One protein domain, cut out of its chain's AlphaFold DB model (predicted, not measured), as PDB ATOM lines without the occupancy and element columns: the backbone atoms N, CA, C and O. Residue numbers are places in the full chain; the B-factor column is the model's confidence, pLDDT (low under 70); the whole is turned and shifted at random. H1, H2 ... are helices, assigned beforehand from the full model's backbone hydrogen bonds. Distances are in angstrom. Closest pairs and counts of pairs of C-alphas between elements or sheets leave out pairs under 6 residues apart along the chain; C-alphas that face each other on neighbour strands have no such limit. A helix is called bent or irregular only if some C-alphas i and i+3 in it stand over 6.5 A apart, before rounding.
ATOM      1  N   LYS A  83      -6.686  94.346 118.927       88.38
ATOM      2  CA  LYS A  83      -6.531  93.402 120.036       88.38
ATOM      3  C   LYS A  83      -7.420  93.823 121.198       88.38
ATOM      4  O   LYS A  83      -7.354  94.965 121.649       88.38
ATOM      5  N   LYS A  84      -8.208  92.891 121.729       90.06
ATOM      6  CA  LYS A  84      -8.982  93.137 122.950       90.06
ATOM      7  C   LYS A  84      -8.067  93.217 124.167       90.06
ATOM      8  O   LYS A  84      -7.125  92.437 124.295       90.06
ATOM      9  N   HIS A  85      -8.373  94.139 125.073       88.38
ATOM     10  CA  HIS A  85      -7.696  94.240 126.359       88.38
ATOM     11  C   HIS A  85      -8.404  93.352 127.392       88.38
ATOM     12  O   HIS A  85      -9.596  93.514 127.636       88.38
ATOM     13  N   ALA A  86      -7.678  92.413 128.007       81.19
ATOM     14  CA  ALA A  86      -8.273  91.376 128.858       81.19
ATOM     15  C   ALA A  86      -9.011  91.922 130.093       81.19
ATOM     16  O   ALA A  86     -10.019  91.355 130.501       81.19
ATOM     17  N   SER A  87      -8.537  93.032 130.665       83.38
ATOM     18  CA  SER A  87      -9.129  93.639 131.867       83.38
ATOM     19  C   SER A  87     -10.237  94.656 131.561       83.38
ATOM     20  O   SER A  87     -10.666  95.368 132.463       83.38
ATOM     21  N   GLY A  88     -10.672  94.755 130.300       87.50
ATOM     22  CA  GLY A  88     -11.598  95.789 129.835       87.50
ATOM     23  C   GLY A  88     -10.939  97.163 129.688       87.50
ATOM     24  O   GLY A  88      -9.793  97.376 130.098       87.50
ATOM     25  N   ILE A  89     -11.648  98.091 129.053       91.31
ATOM     26  CA  ILE A  89     -11.193  99.469 128.840       91.31
ATOM     27  C   ILE A  89     -11.866 100.365 129.885       91.31
ATOM     28  O   ILE A  89     -13.099 100.370 129.947       91.31
ATOM     29  N   PRO A  90     -11.117 101.134 130.700       92.69
ATOM     30  CA  PRO A  90     -11.735 102.080 131.619       92.69
ATOM     31  C   PRO A  90     -12.606 103.064 130.839       92.69
ATOM     32  O   PRO A  90     -12.168 103.663 129.855       92.69
ATOM     33  N   TYR A  91     -13.862 103.200 131.259       93.38
ATOM     34  CA  TYR A  91     -14.790 104.092 130.583       93.38
ATOM     35  C   TYR A  91     -14.299 105.533 130.688       93.38
ATOM     36  O   TYR A  91     -13.927 106.001 131.766       93.38
ATOM     37  N   TRP A  92     -14.339 106.247 129.568       92.00
ATOM     38  CA  TRP A  92     -14.093 107.678 129.539       92.00
ATOM     39  C   TRP A  92     -15.281 108.373 128.896       92.00
ATOM     40  O   TRP A  92     -15.515 108.228 127.695       92.00
ATOM     41  N   GLU A  93     -16.010 109.148 129.701       88.56
ATOM     42  CA  GLU A  93     -17.171 109.901 129.238       88.56
ATOM     43  C   GLU A  93     -16.836 110.726 127.998       88.56
ATOM     44  O   GLU A  93     -15.826 111.433 127.947       88.56
ATOM     45  N   HIS A  94     -17.677 110.607 126.973       87.94
ATOM     46  CA  HIS A  94     -17.460 111.300 125.717       87.94
ATOM     47  C   HIS A  94     -17.491 112.818 125.920       87.94
ATOM     48  O   HIS A  94     -18.511 113.387 126.297       87.94
ATOM     49  N   HIS A  95     -16.380 113.473 125.605       86.56
ATOM     50  CA  HIS A  95     -16.261 114.924 125.581       86.56
ATOM     51  C   HIS A  95     -15.261 115.325 124.493       86.56
ATOM     52  O   HIS A  95     -14.527 114.493 123.948       86.56
ATOM     53  N   TYR A  96     -15.249 116.606 124.141       86.25
ATOM     54  CA  TYR A  96     -14.287 117.121 123.177       86.25
ATOM     55  C   TYR A  96     -12.915 117.271 123.832       86.25
ATOM     56  O   TYR A  96     -12.726 118.116 124.700       86.25
ATOM     57  N   VAL A  97     -11.957 116.471 123.374       86.25
ATOM     58  CA  VAL A  97     -10.549 116.587 123.765       86.25
ATOM     59  C   VAL A  97      -9.877 117.616 122.853       86.25
ATOM     60  O   VAL A  97      -9.920 117.471 121.628       86.25
ATOM     61  N   TYR A  98      -9.234 118.633 123.431       84.50
ATOM     62  CA  TYR A  98      -8.523 119.684 122.680       84.50
ATOM     63  C   TYR A  98      -7.000 119.666 122.873       84.50
ATOM     64  O   TYR A  98      -6.274 120.329 122.127       84.50
ATOM     65  N   SER A  99      -6.509 118.917 123.860       87.25
ATOM     66  CA  SER A  99      -5.094 118.832 124.217       87.25
ATOM     67  C   SER A  99      -4.801 117.577 125.043       87.25
ATOM     68  O   SER A  99      -5.696 116.896 125.535       87.25
ATOM     69  N   CYS A 100      -3.514 117.280 125.212       87.12
ATOM     70  CA  CYS A 100      -3.027 116.233 126.110       87.12
ATOM     71  C   CYS A 100      -3.229 116.566 127.601       87.12
ATOM     72  O   CYS A 100      -3.253 115.643 128.409       87.12
ATOM     73  N   SER A 101      -3.410 117.843 127.961       85.56
ATOM     74  CA  SER A 101      -3.665 118.277 129.344       85.56
ATOM     75  C   SER A 101      -4.992 117.758 129.904       85.56
ATOM     76  O   SER A 101      -5.140 117.665 131.113       85.56
ATOM     77  N   GLU A 102      -5.934 117.338 129.051       85.56
ATOM     78  CA  GLU A 102      -7.158 116.642 129.488       85.56
ATOM     79  C   GLU A 102      -6.852 115.358 130.279       85.56
ATOM     80  O   GLU A 102      -7.645 114.919 131.108       85.56
ATOM     81  N   LEU A 103      -5.664 114.776 130.075       89.00
ATOM     82  CA  LEU A 103      -5.191 113.637 130.853       89.00
ATOM     83  C   LEU A 103      -4.983 113.984 132.336       89.00
ATOM     84  O   LEU A 103      -5.047 113.084 133.161       89.00
ATOM     85  N   GLU A 104      -4.752 115.247 132.704       88.88
ATOM     86  CA  GLU A 104      -4.554 115.661 134.104       88.88
ATOM     87  C   GLU A 104      -5.821 115.445 134.939       88.88
ATOM     88  O   GLU A 104      -5.734 114.964 136.073       88.88
ATOM     89  N   ASN A 105      -6.984 115.692 134.333       87.94
ATOM     90  CA  ASN A 105      -8.308 115.545 134.944       87.94
ATOM     91  C   ASN A 105      -8.832 114.098 134.929       87.94
ATOM     92  O   ASN A 105      -9.885 113.818 135.496       87.94
ATOM     93  N   ALA A 106      -8.121 113.181 134.272       90.88
ATOM     94  CA  ALA A 106      -8.506 111.779 134.173       90.88
ATOM     95  C   ALA A 106      -8.282 111.020 135.493       90.88
ATOM     96  O   ALA A 106      -7.398 111.374 136.285       90.88
ATOM     97  N   SER A 107      -9.036 109.936 135.702       93.06
ATOM     98  CA  SER A 107      -8.806 109.022 136.825       93.06
ATOM     99  C   SER A 107      -7.451 108.322 136.704       93.06
ATOM    100  O   SER A 107      -6.864 108.234 135.618       93.06
ATOM    101  N   ASP A 108      -6.947 107.792 137.816       94.06
ATOM    102  CA  ASP A 108      -5.687 107.052 137.809       94.06
ATOM    103  C   ASP A 108      -5.769 105.797 136.928       94.06
ATOM    104  O   ASP A 108      -4.813 105.507 136.204       94.06
ATOM    105  N   GLU A 109      -6.915 105.103 136.885       94.06
ATOM    106  CA  GLU A 109      -7.090 103.964 135.975       94.06
ATOM    107  C   GLU A 109      -7.051 104.401 134.507       94.06
ATOM    108  O   GLU A 109      -6.410 103.751 133.677       94.06
ATOM    109  N   GLN A 110      -7.690 105.528 134.171       94.50
ATOM    110  CA  GLN A 110      -7.682 106.066 132.811       94.50
ATOM    111  C   GLN A 110      -6.267 106.474 132.384       94.50
ATOM    112  O   GLN A 110      -5.853 106.166 131.264       94.50
ATOM    113  N   LYS A 111      -5.502 107.114 133.276       95.25
ATOM    114  CA  LYS A 111      -4.097 107.478 133.041       95.25
ATOM    115  C   LYS A 111      -3.241 106.240 132.797       95.25
ATOM    116  O   LYS A 111      -2.524 106.180 131.799       95.25
ATOM    117  N   GLN A 112      -3.338 105.241 133.672       94.44
ATOM    118  CA  GLN A 112      -2.587 103.991 133.548       94.44
ATOM    119  C   GLN A 112      -2.900 103.273 132.235       94.44
ATOM    120  O   GLN A 112      -1.981 102.905 131.495       94.44
ATOM    121  N   PHE A 113      -4.187 103.139 131.903       96.06
ATOM    122  CA  PHE A 113      -4.600 102.542 130.641       96.06
ATOM    123  C   PHE A 113      -4.094 103.347 129.440       96.06
ATOM    124  O   PHE A 113      -3.583 102.759 128.491       96.06
ATOM    125  N   TYR A 114      -4.160 104.681 129.476       96.31
ATOM    126  CA  TYR A 114      -3.645 105.516 128.391       96.31
ATOM    127  C   TYR A 114      -2.151 105.277 128.132       96.31
ATOM    128  O   TYR A 114      -1.748 105.111 126.980       96.31
ATOM    129  N   PHE A 115      -1.317 105.223 129.175       95.56
ATOM    130  CA  PHE A 115       0.116 104.962 129.003       95.56
ATOM    131  C   PHE A 115       0.386 103.567 128.436       95.56
ATOM    132  O   PHE A 115       1.259 103.409 127.577       95.56
ATOM    133  N   LEU A 116      -0.389 102.569 128.866       95.62
ATOM    134  CA  LEU A 116      -0.348 101.221 128.313       95.62
ATOM    135  C   LEU A 116      -0.721 101.228 126.824       95.62
ATOM    136  O   LEU A 116       0.052 100.761 125.987       95.62
ATOM    137  N   PHE A 117      -1.865 101.821 126.487       96.00
ATOM    138  CA  PHE A 117      -2.360 101.986 125.124       96.00
ATOM    139  C   PHE A 117      -1.334 102.678 124.219       96.00
ATOM    140  O   PHE A 117      -1.004 102.162 123.151       96.00
ATOM    141  N   LYS A 118      -0.765 103.804 124.665       96.88
ATOM    142  CA  LYS A 118       0.276 104.533 123.934       96.88
ATOM    143  C   LYS A 118       1.493 103.648 123.662       96.88
ATOM    144  O   LYS A 118       2.012 103.654 122.546       96.88
ATOM    145  N   LYS A 119       1.952 102.884 124.658       96.38
ATOM    146  CA  LYS A 119       3.086 101.963 124.503       96.38
ATOM    147  C   LYS A 119       2.799 100.895 123.446       96.38
ATOM    148  O   LYS A 119       3.632 100.695 122.568       96.38
ATOM    149  N   PHE A 120       1.634 100.251 123.502       95.00
ATOM    150  CA  PHE A 120       1.226  99.273 122.487       95.00
ATOM    151  C   PHE A 120       1.189  99.900 121.091       95.00
ATOM    152  O   PHE A 120       1.822  99.379 120.172       95.00
ATOM    153  N   PHE A 121       0.562 101.071 120.957       96.38
ATOM    154  CA  PHE A 121       0.458 101.774 119.681       96.38
ATOM    155  C   PHE A 121       1.829 102.064 119.056       96.38
ATOM    156  O   PHE A 121       2.041 101.818 117.867       96.38
ATOM    157  N   LEU A 122       2.775 102.571 119.852       95.19
ATOM    158  CA  LEU A 122       4.132 102.877 119.387       95.19
ATOM    159  C   LEU A 122       4.928 101.620 119.010       95.19
ATOM    160  O   LEU A 122       5.801 101.701 118.147       95.19
ATOM    161  N   ASN A 123       4.591 100.470 119.595       94.56
ATOM    162  CA  ASN A 123       5.169  99.169 119.258       94.56
ATOM    163  C   ASN A 123       4.508  98.506 118.034       94.56
ATOM    164  O   ASN A 123       4.929  97.425 117.633       94.56
ATOM    165  N   GLY A 124       3.498  99.137 117.426       92.69
ATOM    166  CA  GLY A 124       2.771  98.580 116.282       92.69
ATOM    167  C   GLY A 124       1.672  97.589 116.666       92.69
ATOM    168  O   GLY A 124       1.184  96.861 115.808       92.69
ATOM    169  N   GLU A 125       1.268  97.563 117.935       93.19
ATOM    170  CA  GLU A 125       0.137  96.777 118.415       93.19
ATOM    171  C   GLU A 125      -1.061  97.692 118.688       93.19
ATOM    172  O   GLU A 125      -0.964  98.673 119.425       93.19
ATOM    173  N   TYR A 126      -2.214  97.374 118.103       94.81
ATOM    174  CA  TYR A 126      -3.379  98.256 118.133       94.81
ATOM    175  C   TYR A 126      -4.480  97.647 118.993       94.81
ATOM    176  O   TYR A 126      -5.008  96.587 118.666       94.81
ATOM    177  N   LEU A 127      -4.808  98.308 120.103       94.19
ATOM    178  CA  LEU A 127      -5.863  97.866 121.018       94.19
ATOM    179  C   LEU A 127      -7.241  98.323 120.538       94.19
ATOM    180  O   LEU A 127      -7.370  99.434 120.018       94.19
ATOM    181  N   ASP A 128      -8.261  97.496 120.760       93.81
ATOM    182  CA  ASP A 128      -9.661  97.904 120.662       93.81
ATOM    183  C   ASP A 128      -9.996  98.823 121.840       93.81
ATOM    184  O   ASP A 128      -9.750  98.481 122.995       93.81
ATOM    185  N   LEU A 129     -10.521 100.011 121.542       93.81
ATOM    186  CA  LEU A 129     -10.907 100.993 122.556       93.81
ATOM    187  C   LEU A 129     -12.365 100.832 123.001       93.81
ATOM    188  O   LEU A 129     -12.821 101.598 123.849       93.81
ATOM    189  N   GLU A 130     -13.112  99.895 122.409       92.50
ATOM    190  CA  GLU A 130     -14.496  99.570 122.781       92.50
ATOM    191  C   GLU A 130     -15.414 100.810 122.780       92.50
ATOM    192  O   GLU A 130     -16.325 100.961 123.585       92.50
ATOM    193  N   GLY A 131     -15.146 101.752 121.868       88.88
ATOM    194  CA  GLY A 131     -15.887 103.010 121.742       88.88
ATOM    195  C   GLY A 131     -15.343 104.193 122.558       88.88
ATOM    196  O   GLY A 131     -15.739 105.327 122.271       88.88
ATOM    197  N   ASN A 132     -14.388 103.984 123.474       93.31
ATOM    198  CA  ASN A 132     -13.742 105.034 124.280       93.31
ATOM    199  C   ASN A 132     -12.733 105.847 123.452       93.31
ATOM    200  O   ASN A 132     -11.514 105.745 123.595       93.31
ATOM    201  N   THR A 133     -13.235 106.675 122.538       93.31
ATOM    202  CA  THR A 133     -12.389 107.362 121.553       93.31
ATOM    203  C   THR A 133     -11.519 108.476 122.122       93.31
ATOM    204  O   THR A 133     -10.583 108.899 121.445       93.31
ATOM    205  N   ASN A 134     -11.775 108.925 123.352       94.81
ATOM    206  CA  ASN A 134     -10.977 109.963 124.007       94.81
ATOM    207  C   ASN A 134      -9.501 109.559 124.103       94.81
ATOM    208  O   ASN A 134      -8.636 110.381 123.829       94.81
ATOM    209  N   TYR A 135      -9.206 108.278 124.356       96.12
ATOM    210  CA  TYR A 135      -7.832 107.768 124.357       96.12
ATOM    211  C   TYR A 135      -7.108 108.014 123.028       96.12
ATOM    212  O   TYR A 135      -5.964 108.469 123.020       96.12
ATOM    213  N   ALA A 136      -7.784 107.779 121.898       96.62
ATOM    214  CA  ALA A 136      -7.217 108.030 120.576       96.62
ATOM    215  C   ALA A 136      -7.012 109.531 120.310       96.62
ATOM    216  O   ALA A 136      -6.009 109.915 119.710       96.62
ATOM    217  N   PHE A 137      -7.923 110.392 120.778       96.06
ATOM    218  CA  PHE A 137      -7.762 111.845 120.662       96.06
ATOM    219  C   PHE A 137      -6.632 112.385 121.546       96.06
ATOM    220  O   PHE A 137      -5.855 113.221 121.092       96.06
ATOM    221  N   ILE A 138      -6.473 111.881 122.770       96.12
ATOM    222  CA  ILE A 138      -5.341 112.250 123.628       96.12
ATOM    223  C   ILE A 138      -4.030 111.823 122.966       96.12
ATOM    224  O   ILE A 138      -3.097 112.622 122.891       96.12
ATOM    225  N   LEU A 139      -3.976 110.610 122.405       97.12
ATOM    226  CA  LEU A 139      -2.805 110.137 121.670       97.12
ATOM    227  C   LEU A 139      -2.494 111.023 120.455       97.12
ATOM    228  O   LEU A 139      -1.331 111.357 120.243       97.12
ATOM    229  N   LEU A 140      -3.507 111.470 119.700       97.00
ATOM    230  CA  LEU A 140      -3.331 112.438 118.610       97.00
ATOM    231  C   LEU A 140      -2.592 113.696 119.094       97.00
ATOM    232  O   LEU A 140      -1.574 114.071 118.512       97.00
ATOM    233  N   PHE A 141      -3.073 114.345 120.156       95.94
ATOM    234  CA  PHE A 141      -2.437 115.563 120.668       95.94
ATOM    235  C   PHE A 141      -1.056 115.302 121.261       95.94
ATOM    236  O   PHE A 141      -0.156 116.127 121.099       95.94
ATOM    237  N   ASN A 142      -0.861 114.148 121.889       95.38
ATOM    238  CA  ASN A 142       0.423 113.773 122.451       95.38
ATOM    239  C   ASN A 142       1.487 113.550 121.364       95.38
ATOM    240  O   ASN A 142       2.592 114.069 121.487       95.38
ATOM    241  N   LEU A 143       1.143 112.896 120.248       96.38
ATOM    242  CA  LEU A 143       2.033 112.762 119.085       96.38
ATOM    243  C   LEU A 143       2.375 114.126 118.460       96.38
ATOM    244  O   LEU A 143       3.514 114.373 118.065       96.38
ATOM    245  N   LEU A 144       1.402 115.044 118.396       94.94
ATOM    246  CA  LEU A 144       1.631 116.411 117.914       94.94
ATOM    247  C   LEU A 144       2.566 117.212 118.828       94.94
ATOM    248  O   LEU A 144       3.287 118.091 118.351       94.94
ATOM    249  N   GLU A 145       2.536 116.945 120.130       93.50
ATOM    250  CA  GLU A 145       3.443 117.546 121.098       93.50
ATOM    251  C   GLU A 145       4.848 116.954 121.011       93.50
ATOM    252  O   GLU A 145       5.810 117.716 120.922       93.50
ATOM    253  N   GLU A 146       4.979 115.630 120.919       93.44
ATOM    254  CA  GLU A 146       6.265 114.962 120.689       93.44
ATOM    255  C   GLU A 146       6.952 115.478 119.420       93.44
ATOM    256  O   GLU A 146       8.158 115.745 119.426       93.44
ATOM    257  N   TYR A 147       6.179 115.723 118.358       94.81
ATOM    258  CA  TYR A 147       6.681 116.334 117.131       94.81
ATOM    259  C   TYR A 147       7.323 117.707 117.350       94.81
ATOM    260  O   TYR A 147       8.292 118.033 116.663       94.81
ATOM    261  N   LYS A 148       6.854 118.517 118.308       91.44
ATOM    262  CA  LYS A 148       7.501 119.809 118.607       91.44
ATOM    263  C   LYS A 148       8.961 119.620 119.033       91.44
ATOM    264  O   LYS A 148       9.777 120.497 118.751       91.44
ATOM    265  N   ASN A 149       9.278 118.477 119.645       91.56
ATOM    266  CA  ASN A 149      10.618 118.144 120.118       91.56
ATOM    267  C   ASN A 149      11.496 117.613 118.979       91.56
ATOM    268  O   ASN A 149      12.573 118.149 118.738       91.56
ATOM    269  N   HIS A 150      11.039 116.585 118.254       91.69
ATOM    270  CA  HIS A 150      11.872 115.916 117.246       91.69
ATOM    271  C   HIS A 150      11.794 116.534 115.836       91.69
ATOM    272  O   HIS A 150      12.708 116.333 115.044       91.69
ATOM    273  N   LYS A 151      10.725 117.278 115.506       93.00
ATOM    274  CA  LYS A 151      10.485 117.971 114.215       93.00
ATOM    275  C   LYS A 151      10.563 117.090 112.955       93.00
ATOM    276  O   LYS A 151      10.744 117.589 111.850       93.00
ATOM    277  N   ASP A 152      10.369 115.787 113.116       95.00
ATOM    278  CA  ASP A 152      10.367 114.812 112.018       95.00
ATOM    279  C   ASP A 152       8.943 114.640 111.477       95.00
ATOM    280  O   ASP A 152       8.092 113.993 112.098       95.00
ATOM    281  N   ILE A 153       8.678 115.272 110.331       94.06
ATOM    282  CA  ILE A 153       7.356 115.277 109.695       94.06
ATOM    283  C   ILE A 153       6.997 113.917 109.091       94.06
ATOM    284  O   ILE A 153       5.827 113.543 109.109       94.06
ATOM    285  N   ILE A 154       7.986 113.153 108.618       93.31
ATOM    286  CA  ILE A 154       7.776 111.841 107.992       93.31
ATOM    287  C   ILE A 154       7.352 110.838 109.066       93.31
ATOM    288  O   ILE A 154       6.387 110.085 108.895       93.31
ATOM    289  N   ARG A 155       8.028 110.868 110.221       95.31
ATOM    290  CA  ARG A 155       7.637 110.077 111.390       95.31
ATOM    291  C   ARG A 155       6.224 110.422 111.853       95.31
ATOM    292  O   ARG A 155       5.433 109.503 112.080       95.31
ATOM    293  N   LEU A 156       5.898 111.713 111.954       96.19
ATOM    294  CA  LEU A 156       4.562 112.157 112.354       96.19
ATOM    295  C   LEU A 156       3.490 111.700 111.352       96.19
ATOM    296  O   LEU A 156       2.454 111.188 111.767       96.19
ATOM    297  N   GLU A 157       3.741 111.826 110.045       95.12
ATOM    298  CA  GLU A 157       2.836 111.350 108.991       95.12
ATOM    299  C   GLU A 157       2.544 109.854 109.153       95.12
ATOM    300  O   GLU A 157       1.379 109.455 109.181       95.12
ATOM    301  N   LYS A 158       3.580 109.027 109.345       95.06
ATOM    302  CA  LYS A 158       3.420 107.580 109.553       95.06
ATOM    303  C   LYS A 158       2.579 107.268 110.792       95.06
ATOM    304  O   LYS A 158       1.681 106.426 110.723       95.06
ATOM    305  N   GLN A 159       2.854 107.935 111.913       96.50
ATOM    306  CA  GLN A 159       2.126 107.730 113.167       96.50
ATOM    307  C   GLN A 159       0.654 108.145 113.039       96.50
ATOM    308  O   GLN A 159      -0.231 107.374 113.402       96.50
ATOM    309  N   LEU A 160       0.373 109.318 112.467       96.62
ATOM    310  CA  LEU A 160      -0.993 109.818 112.299       96.62
ATOM    311  C   LEU A 160      -1.787 109.035 111.248       96.62
ATOM    312  O   LEU A 160      -2.984 108.813 111.432       96.62
ATOM    313  N   LYS A 161      -1.134 108.532 110.193       94.56
ATOM    314  CA  LYS A 161      -1.762 107.621 109.230       94.56
ATOM    315  C   LYS A 161      -2.214 106.328 109.905       94.56
ATOM    316  O   LYS A 161      -3.347 105.898 109.703       94.56
ATOM    317  N   LYS A 162      -1.358 105.738 110.745       95.56
ATOM    318  CA  LYS A 162      -1.712 104.554 111.540       95.56
ATOM    319  C   LYS A 162      -2.831 104.863 112.532       95.56
ATOM    320  O   LYS A 162      -3.800 104.115 112.590       95.56
ATOM    321  N   LEU A 163      -2.772 105.997 113.228       96.62
ATOM    322  CA  LEU A 163      -3.833 106.410 114.148       96.62
ATOM    323  C   LEU A 163      -5.193 106.515 113.439       96.62
ATOM    324  O   LEU A 163      -6.163 105.912 113.887       96.62
ATOM    325  N   GLY A 164      -5.255 107.197 112.294       94.38
ATOM    326  CA  GLY A 164      -6.483 107.327 111.508       94.38
ATOM    327  C   GLY A 164      -6.965 106.022 110.864       94.38
ATOM    328  O   GLY A 164      -8.161 105.888 110.607       94.38
ATOM    329  N   GLN A 165      -6.065 105.066 110.605       92.88
ATOM    330  CA  GLN A 165      -6.401 103.745 110.063       92.88
ATOM    331  C   GLN A 165      -7.114 102.871 111.103       92.88
ATOM    332  O   GLN A 165      -8.160 102.306 110.795       92.88
ATOM    333  N   TYR A 166      -6.567 102.768 112.318       94.31
ATOM    334  CA  TYR A 166      -7.116 101.906 113.376       94.31
ATOM    335  C   TYR A 166      -8.195 102.603 114.216       94.31
ATOM    336  O   TYR A 166      -9.090 101.946 114.739       94.31
ATOM    337  N   TYR A 167      -8.161 103.937 114.303       94.75
ATOM    338  CA  TYR A 167      -9.089 104.742 115.099       94.75
ATOM    339  C   TYR A 167      -9.768 105.795 114.224       94.75
ATOM    340  O   TYR A 167      -9.489 106.996 114.305       94.75
ATOM    341  N   SER A 168     -10.692 105.334 113.379       92.31
ATOM    342  CA  SER A 168     -11.317 106.101 112.290       92.31
ATOM    343  C   SER A 168     -11.899 107.463 112.693       92.31
ATOM    344  O   SER A 168     -11.798 108.410 111.912       92.31
ATOM    345  N   LYS A 169     -12.429 107.619 113.920       92.81
ATOM    346  CA  LYS A 169     -12.943 108.914 114.421       92.81
ATOM    347  C   LYS A 169     -11.878 110.020 114.457       92.81
ATOM    348  O   LYS A 169     -12.221 111.195 114.387       92.81
ATOM    349  N   THR A 170     -10.596 109.664 114.524       94.75
ATOM    350  CA  THR A 170      -9.477 110.621 114.519       94.75
ATOM    351  C   THR A 170      -8.961 110.951 113.114       94.75
ATOM    352  O   THR A 170      -8.197 111.904 112.959       94.75
ATOM    353  N   LYS A 171      -9.370 110.208 112.072       93.81
ATOM    354  CA  LYS A 171      -8.774 110.269 110.722       93.81
ATOM    355  C   LYS A 171      -8.825 111.667 110.102       93.81
ATOM    356  O   LYS A 171      -7.821 112.155 109.587       93.81
ATOM    357  N   SER A 172      -9.977 112.333 110.161       92.44
ATOM    358  CA  SER A 172     -10.144 113.687 109.610       92.44
ATOM    359  C   SER A 172      -9.251 114.711 110.318       92.44
ATOM    360  O   SER A 172      -8.628 115.545 109.661       92.44
ATOM    361  N   TYR A 173      -9.136 114.609 111.644       94.75
ATOM    362  CA  TYR A 173      -8.280 115.465 112.461       94.75
ATOM    363  C   TYR A 173      -6.803 115.236 112.139       94.75
ATOM    364  O   TYR A 173      -6.086 116.204 111.889       94.75
ATOM    365  N   CYS A 174      -6.368 113.973 112.061       95.62
ATOM    366  CA  CYS A 174      -5.011 113.596 111.657       95.62
ATOM    367  C   CYS A 174      -4.617 114.268 110.337       95.62
ATOM    368  O   CYS A 174      -3.606 114.969 110.270       95.62
ATOM    369  N   ASN A 175      -5.457 114.125 109.307       94.44
ATOM    370  CA  ASN A 175      -5.198 114.696 107.987       94.44
ATOM    371  C   ASN A 175      -5.162 116.229 108.021       94.44
ATOM    372  O   ASN A 175      -4.260 116.832 107.446       94.44
ATOM    373  N   SER A 176      -6.108 116.864 108.719       93.56
ATOM    374  CA  SER A 176      -6.159 118.325 108.854       93.56
ATOM    375  C   SER A 176      -4.894 118.883 109.518       93.56
ATOM    376  O   SER A 176      -4.286 119.834 109.016       93.56
ATOM    377  N   PHE A 177      -4.440 118.256 110.609       94.81
ATOM    378  CA  PHE A 177      -3.213 118.658 111.295       94.81
ATOM    379  C   PHE A 177      -1.969 118.451 110.430       94.81
ATOM    380  O   PHE A 177      -1.136 119.360 110.366       94.81
ATOM    381  N   LEU A 178      -1.856 117.311 109.742       95.12
ATOM    382  CA  LEU A 178      -0.743 117.045 108.826       95.12
ATOM    383  C   LEU A 178      -0.688 118.073 107.701       95.12
ATOM    384  O   LEU A 178       0.346 118.712 107.535       95.12
ATOM    385  N   ILE A 179      -1.799 118.313 107.000       93.62
ATOM    386  CA  ILE A 179      -1.873 119.307 105.919       93.62
ATOM    387  C   ILE A 179      -1.454 120.684 106.438       93.62
ATOM    388  O   ILE A 179      -0.639 121.359 105.812       93.62
ATOM    389  N   LYS A 180      -1.963 121.110 107.600       94.38
ATOM    390  CA  LYS A 180      -1.593 122.402 108.190       94.38
ATOM    391  C   LYS A 180      -0.095 122.485 108.490       94.38
ATOM    392  O   LYS A 180       0.513 123.521 108.239       94.38
ATOM    393  N   LYS A 181       0.508 121.420 109.026       93.62
ATOM    394  CA  LYS A 181       1.944 121.380 109.344       93.62
ATOM    395  C   LYS A 181       2.813 121.329 108.092       93.62
ATOM    396  O   LYS A 181       3.766 122.092 108.013       93.62
ATOM    397  N   MET A 182       2.463 120.499 107.117       94.75
ATOM    398  CA  MET A 182       3.179 120.391 105.846       94.75
ATOM    399  C   MET A 182       3.126 121.701 105.054       94.75
ATOM    400  O   MET A 182       4.147 122.105 104.512       94.75
ATOM    401  N   ASN A 183       1.999 122.426 105.082       92.88
ATOM    402  CA  ASN A 183       1.887 123.747 104.448       92.88
ATOM    403  C   ASN A 183       2.877 124.752 105.047       92.88
ATOM    404  O   ASN A 183       3.515 125.502 104.319       92.88
ATOM    405  N   LEU A 184       3.036 124.755 106.375       92.50
ATOM    406  CA  LEU A 184       3.995 125.636 107.051       92.50
ATOM    407  C   LEU A 184       5.455 125.306 106.709       92.50
ATOM    408  O   LEU A 184       6.313 126.171 106.840       92.50
ATOM    409  N   LEU A 185       5.730 124.066 106.305       91.69
ATOM    410  CA  LEU A 185       7.058 123.601 105.910       91.69
ATOM    411  C   LEU A 185       7.300 123.684 104.393       91.69
ATOM    412  O   LEU A 185       8.414 123.408 103.962       91.69
ATOM    413  N   GLY A 186       6.281 124.018 103.593       91.06
ATOM    414  CA  GLY A 186       6.352 123.952 102.128       91.06
ATOM    415  C   GLY A 186       6.468 122.525 101.577       91.06
ATOM    416  O   GLY A 186       7.066 122.317 100.527       91.06
ATOM    417  N   TYR A 187       5.954 121.519 102.297       91.44
ATOM    418  CA  TYR A 187       6.026 120.115 101.878       91.44
ATOM    419  C   TYR A 187       4.826 119.721 101.000       91.44
ATOM    420  O   TYR A 187       3.933 118.975 101.416       91.44
ATOM    421  N   ASP A 188       4.810 120.251  99.777       90.38
ATOM    422  CA  ASP A 188       3.687 120.145  98.833       90.38
ATOM    423  C   ASP A 188       3.370 118.702  98.421       90.38
ATOM    424  O   ASP A 188       2.205 118.323  98.303       90.38
ATOM    425  N   GLU A 189       4.400 117.870  98.260       89.75
ATOM    426  CA  GLU A 189       4.247 116.461  97.886       89.75
ATOM    427  C   GLU A 189       3.430 115.678  98.929       89.75
ATOM    428  O   GLU A 189       2.526 114.913  98.583       89.75
ATOM    429  N   GLY A 190       3.700 115.904 100.220       87.62
ATOM    430  CA  GLY A 190       2.955 115.265 101.304       87.62
ATOM    431  C   GLY A 190       1.498 115.713 101.364       87.62
ATOM    432  O   GLY A 190       0.600 114.895 101.570       87.62
ATOM    433  N   ILE A 191       1.237 116.995 101.100       88.62
ATOM    434  CA  ILE A 191      -0.128 117.531 101.033       88.62
ATOM    435  C   ILE A 191      -0.897 116.890  99.880       88.62
ATOM    436  O   ILE A 191      -2.019 116.423 100.086       88.62
ATOM    437  N   ALA A 192      -0.292 116.840  98.691       88.50
ATOM    438  CA  ALA A 192      -0.906 116.254  97.506       88.50
ATOM    439  C   ALA A 192      -1.293 114.790  97.749       88.50
ATOM    440  O   ALA A 192      -2.420 114.400  97.452       88.50
ATOM    441  N   ARG A 193      -0.408 114.011  98.383       89.25
ATOM    442  CA  ARG A 193      -0.660 112.611  98.747       89.25
ATOM    443  C   ARG A 193      -1.859 112.448  99.687       89.25
ATOM    444  O   ARG A 193      -2.715 111.599  99.443       89.25
ATOM    445  N   ILE A 194      -1.956 113.261 100.742       88.94
ATOM    446  CA  ILE A 194      -3.080 113.193 101.697       88.94
ATOM    447  C   ILE A 194      -4.395 113.602 101.021       88.94
ATOM    448  O   ILE A 194      -5.429 112.961 101.226       88.94
ATOM    449  N   GLN A 195      -4.371 114.663 100.213       87.31
ATOM    450  CA  GLN A 195      -5.550 115.143  99.493       87.31
ATOM    451  C   GLN A 195      -6.023 114.135  98.445       87.31
ATOM    452  O   GLN A 195      -7.222 113.889  98.345       87.31
ATOM    453  N   GLU A 196      -5.106 113.516  97.699       84.06
ATOM    454  CA  GLU A 196      -5.451 112.472  96.736       84.06
ATOM    455  C   GLU A 196      -6.135 111.290  97.430       84.06
ATOM    456  O   GLU A 196      -7.175 110.833  96.959       84.06
ATOM    457  N   GLU A 197      -5.629 110.846  98.586       82.94
ATOM    458  CA  GLU A 197      -6.260 109.775  99.365       82.94
ATOM    459  C   GLU A 197      -7.684 110.158  99.816       82.94
ATOM    460  O   GLU A 197      -8.603 109.337  99.770       82.94
ATOM    461  N   GLN A 198      -7.905 111.406 100.241       81.56
ATOM    462  CA  GLN A 198      -9.235 111.887 100.635       81.56
ATOM    463  C   GLN A 198     -10.206 111.943  99.453       81.56
ATOM    464  O   GLN A 198     -11.339 111.472  99.565       81.56
ATOM    465  N   ILE A 199      -9.755 112.484  98.324       79.50
ATOM    466  CA  ILE A 199     -10.549 112.609  97.103       79.50
ATOM    467  C   ILE A 199     -10.892 111.222  96.555       79.50
ATOM    468  O   ILE A 199     -12.050 110.970  96.224       79.50
ATOM    469  N   TYR A 200      -9.919 110.307  96.520       75.19
ATOM    470  CA  TYR A 200     -10.150 108.920  96.139       75.19
ATOM    471  C   TYR A 200     -11.215 108.289  97.038       75.19
ATOM    472  O   TYR A 200     -12.221 107.819  96.531       75.19
ATOM    473  N   ASN A 201     -11.089 108.375  98.366       74.00
ATOM    474  CA  ASN A 201     -12.090 107.809  99.280       74.00
ATOM    475  C   ASN A 201     -13.496 108.423  99.116       74.00
ATOM    476  O   ASN A 201     -14.489 107.734  99.335       74.00
ATOM    477  N   GLN A 202     -13.606 109.697  98.735       78.25
ATOM    478  CA  GLN A 202     -14.899 110.357  98.523       78.25
ATOM    479  C   GLN A 202     -15.545 109.984  97.180       78.25
ATOM    480  O   GLN A 202     -16.770 109.873  97.079       78.25
TER     481      GLN A 202
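Overview. This is residues 83 to 202 of the 253 residues of an uncharacterized protein of termite gut metagenome (UniProt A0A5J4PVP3). Three helices, H3, H4 and H5, make an up-and-down bundle in the middle, each running against the one before it, with their centres in a triangle. H6 folds back along H5 on one side of this bundle, while on the other side H2 crosses the first part of H3 at a steep angle and the single turn H1 packs on H3. The unnamed stretch of residues 83 to 99 runs along the outside at the end that holds H1 and H2. The printed part has 120 residues with six named helices, H1 to H6 in chain order, and no named strand, so its class is all helix. It is compact, with a radius of gyration of the C-alphas of 14.8 A, and rounded, spanning 43 by 31 by 27 A.

Arrangement. Start at residues 83 to 99, whose C-alphas lie 11 to 23 A from the mean of the C-alphas. Next, H1, residues 100 to 103, touches residues 138 to 142 alone of H3, residues 134 to 150; their closest C-alphas, those of Cys 100 and Ile 138, are 5.2 A apart. H2, residues 108 to 122, and H3 only just touch, with 3 pairs of C-alphas within 8 A, Tyr 114 and Tyr 135 closest at 6.2 A; they stand at a steep tilt of 59 degrees, the same way. H3 is the hub, touching four helices. It forms a helical hairpin with H4, residues 153 to 166, at a shallow tilt of 9 degrees, opposite ways; the closest C-alphas, of Tyr 147 and Leu 156, are 6.7 A apart. H4 and H5, residues 168 to 185, form the next hairpin, at a shallow tilt of 15 degrees, with the C-alphas of Gly 164 and Lys 171 closest at 3.8 A. H5 and H6, residues 188 to 202, form the last, at 27 degrees, with Ile 179 and Ile 191 closest at 5.5 A between C-alphas. H3 and H6 are apart. In H2, H4 and H6 every O i to N i+4 pair is within hydrogen-bond range, against 11 of 13 in H3 and 12 of 14 in H5; H1 is too short for such a pair.

Along the chain. Find C-alpha 100 at (-3.027, 116.233, 126.110), where H1 begins. H2 measures 21.3 A and H3 24.6 A from first to last C-alpha; H3 starts at C-alpha 134, (-10.977, 109.963, 124.007). H4 spans 20.0 A. H5, 26.2 A, is irregular: C-alphas 169 and 172 are 7.3 A apart. H6, 21.0 A, ends at C-alpha 202, (-14.899, 110.357, 98.523).

Size, cuts and confidence. The two C-alphas farthest apart, of Ser 87 and Gly 186, are 45.2 A from each other. The printed part has no cut. The link from H2 to H3 is long, with 11 residues; the other four are tight. Mean pLDDT of the printed part is 91.9, and no printed residue is under 70.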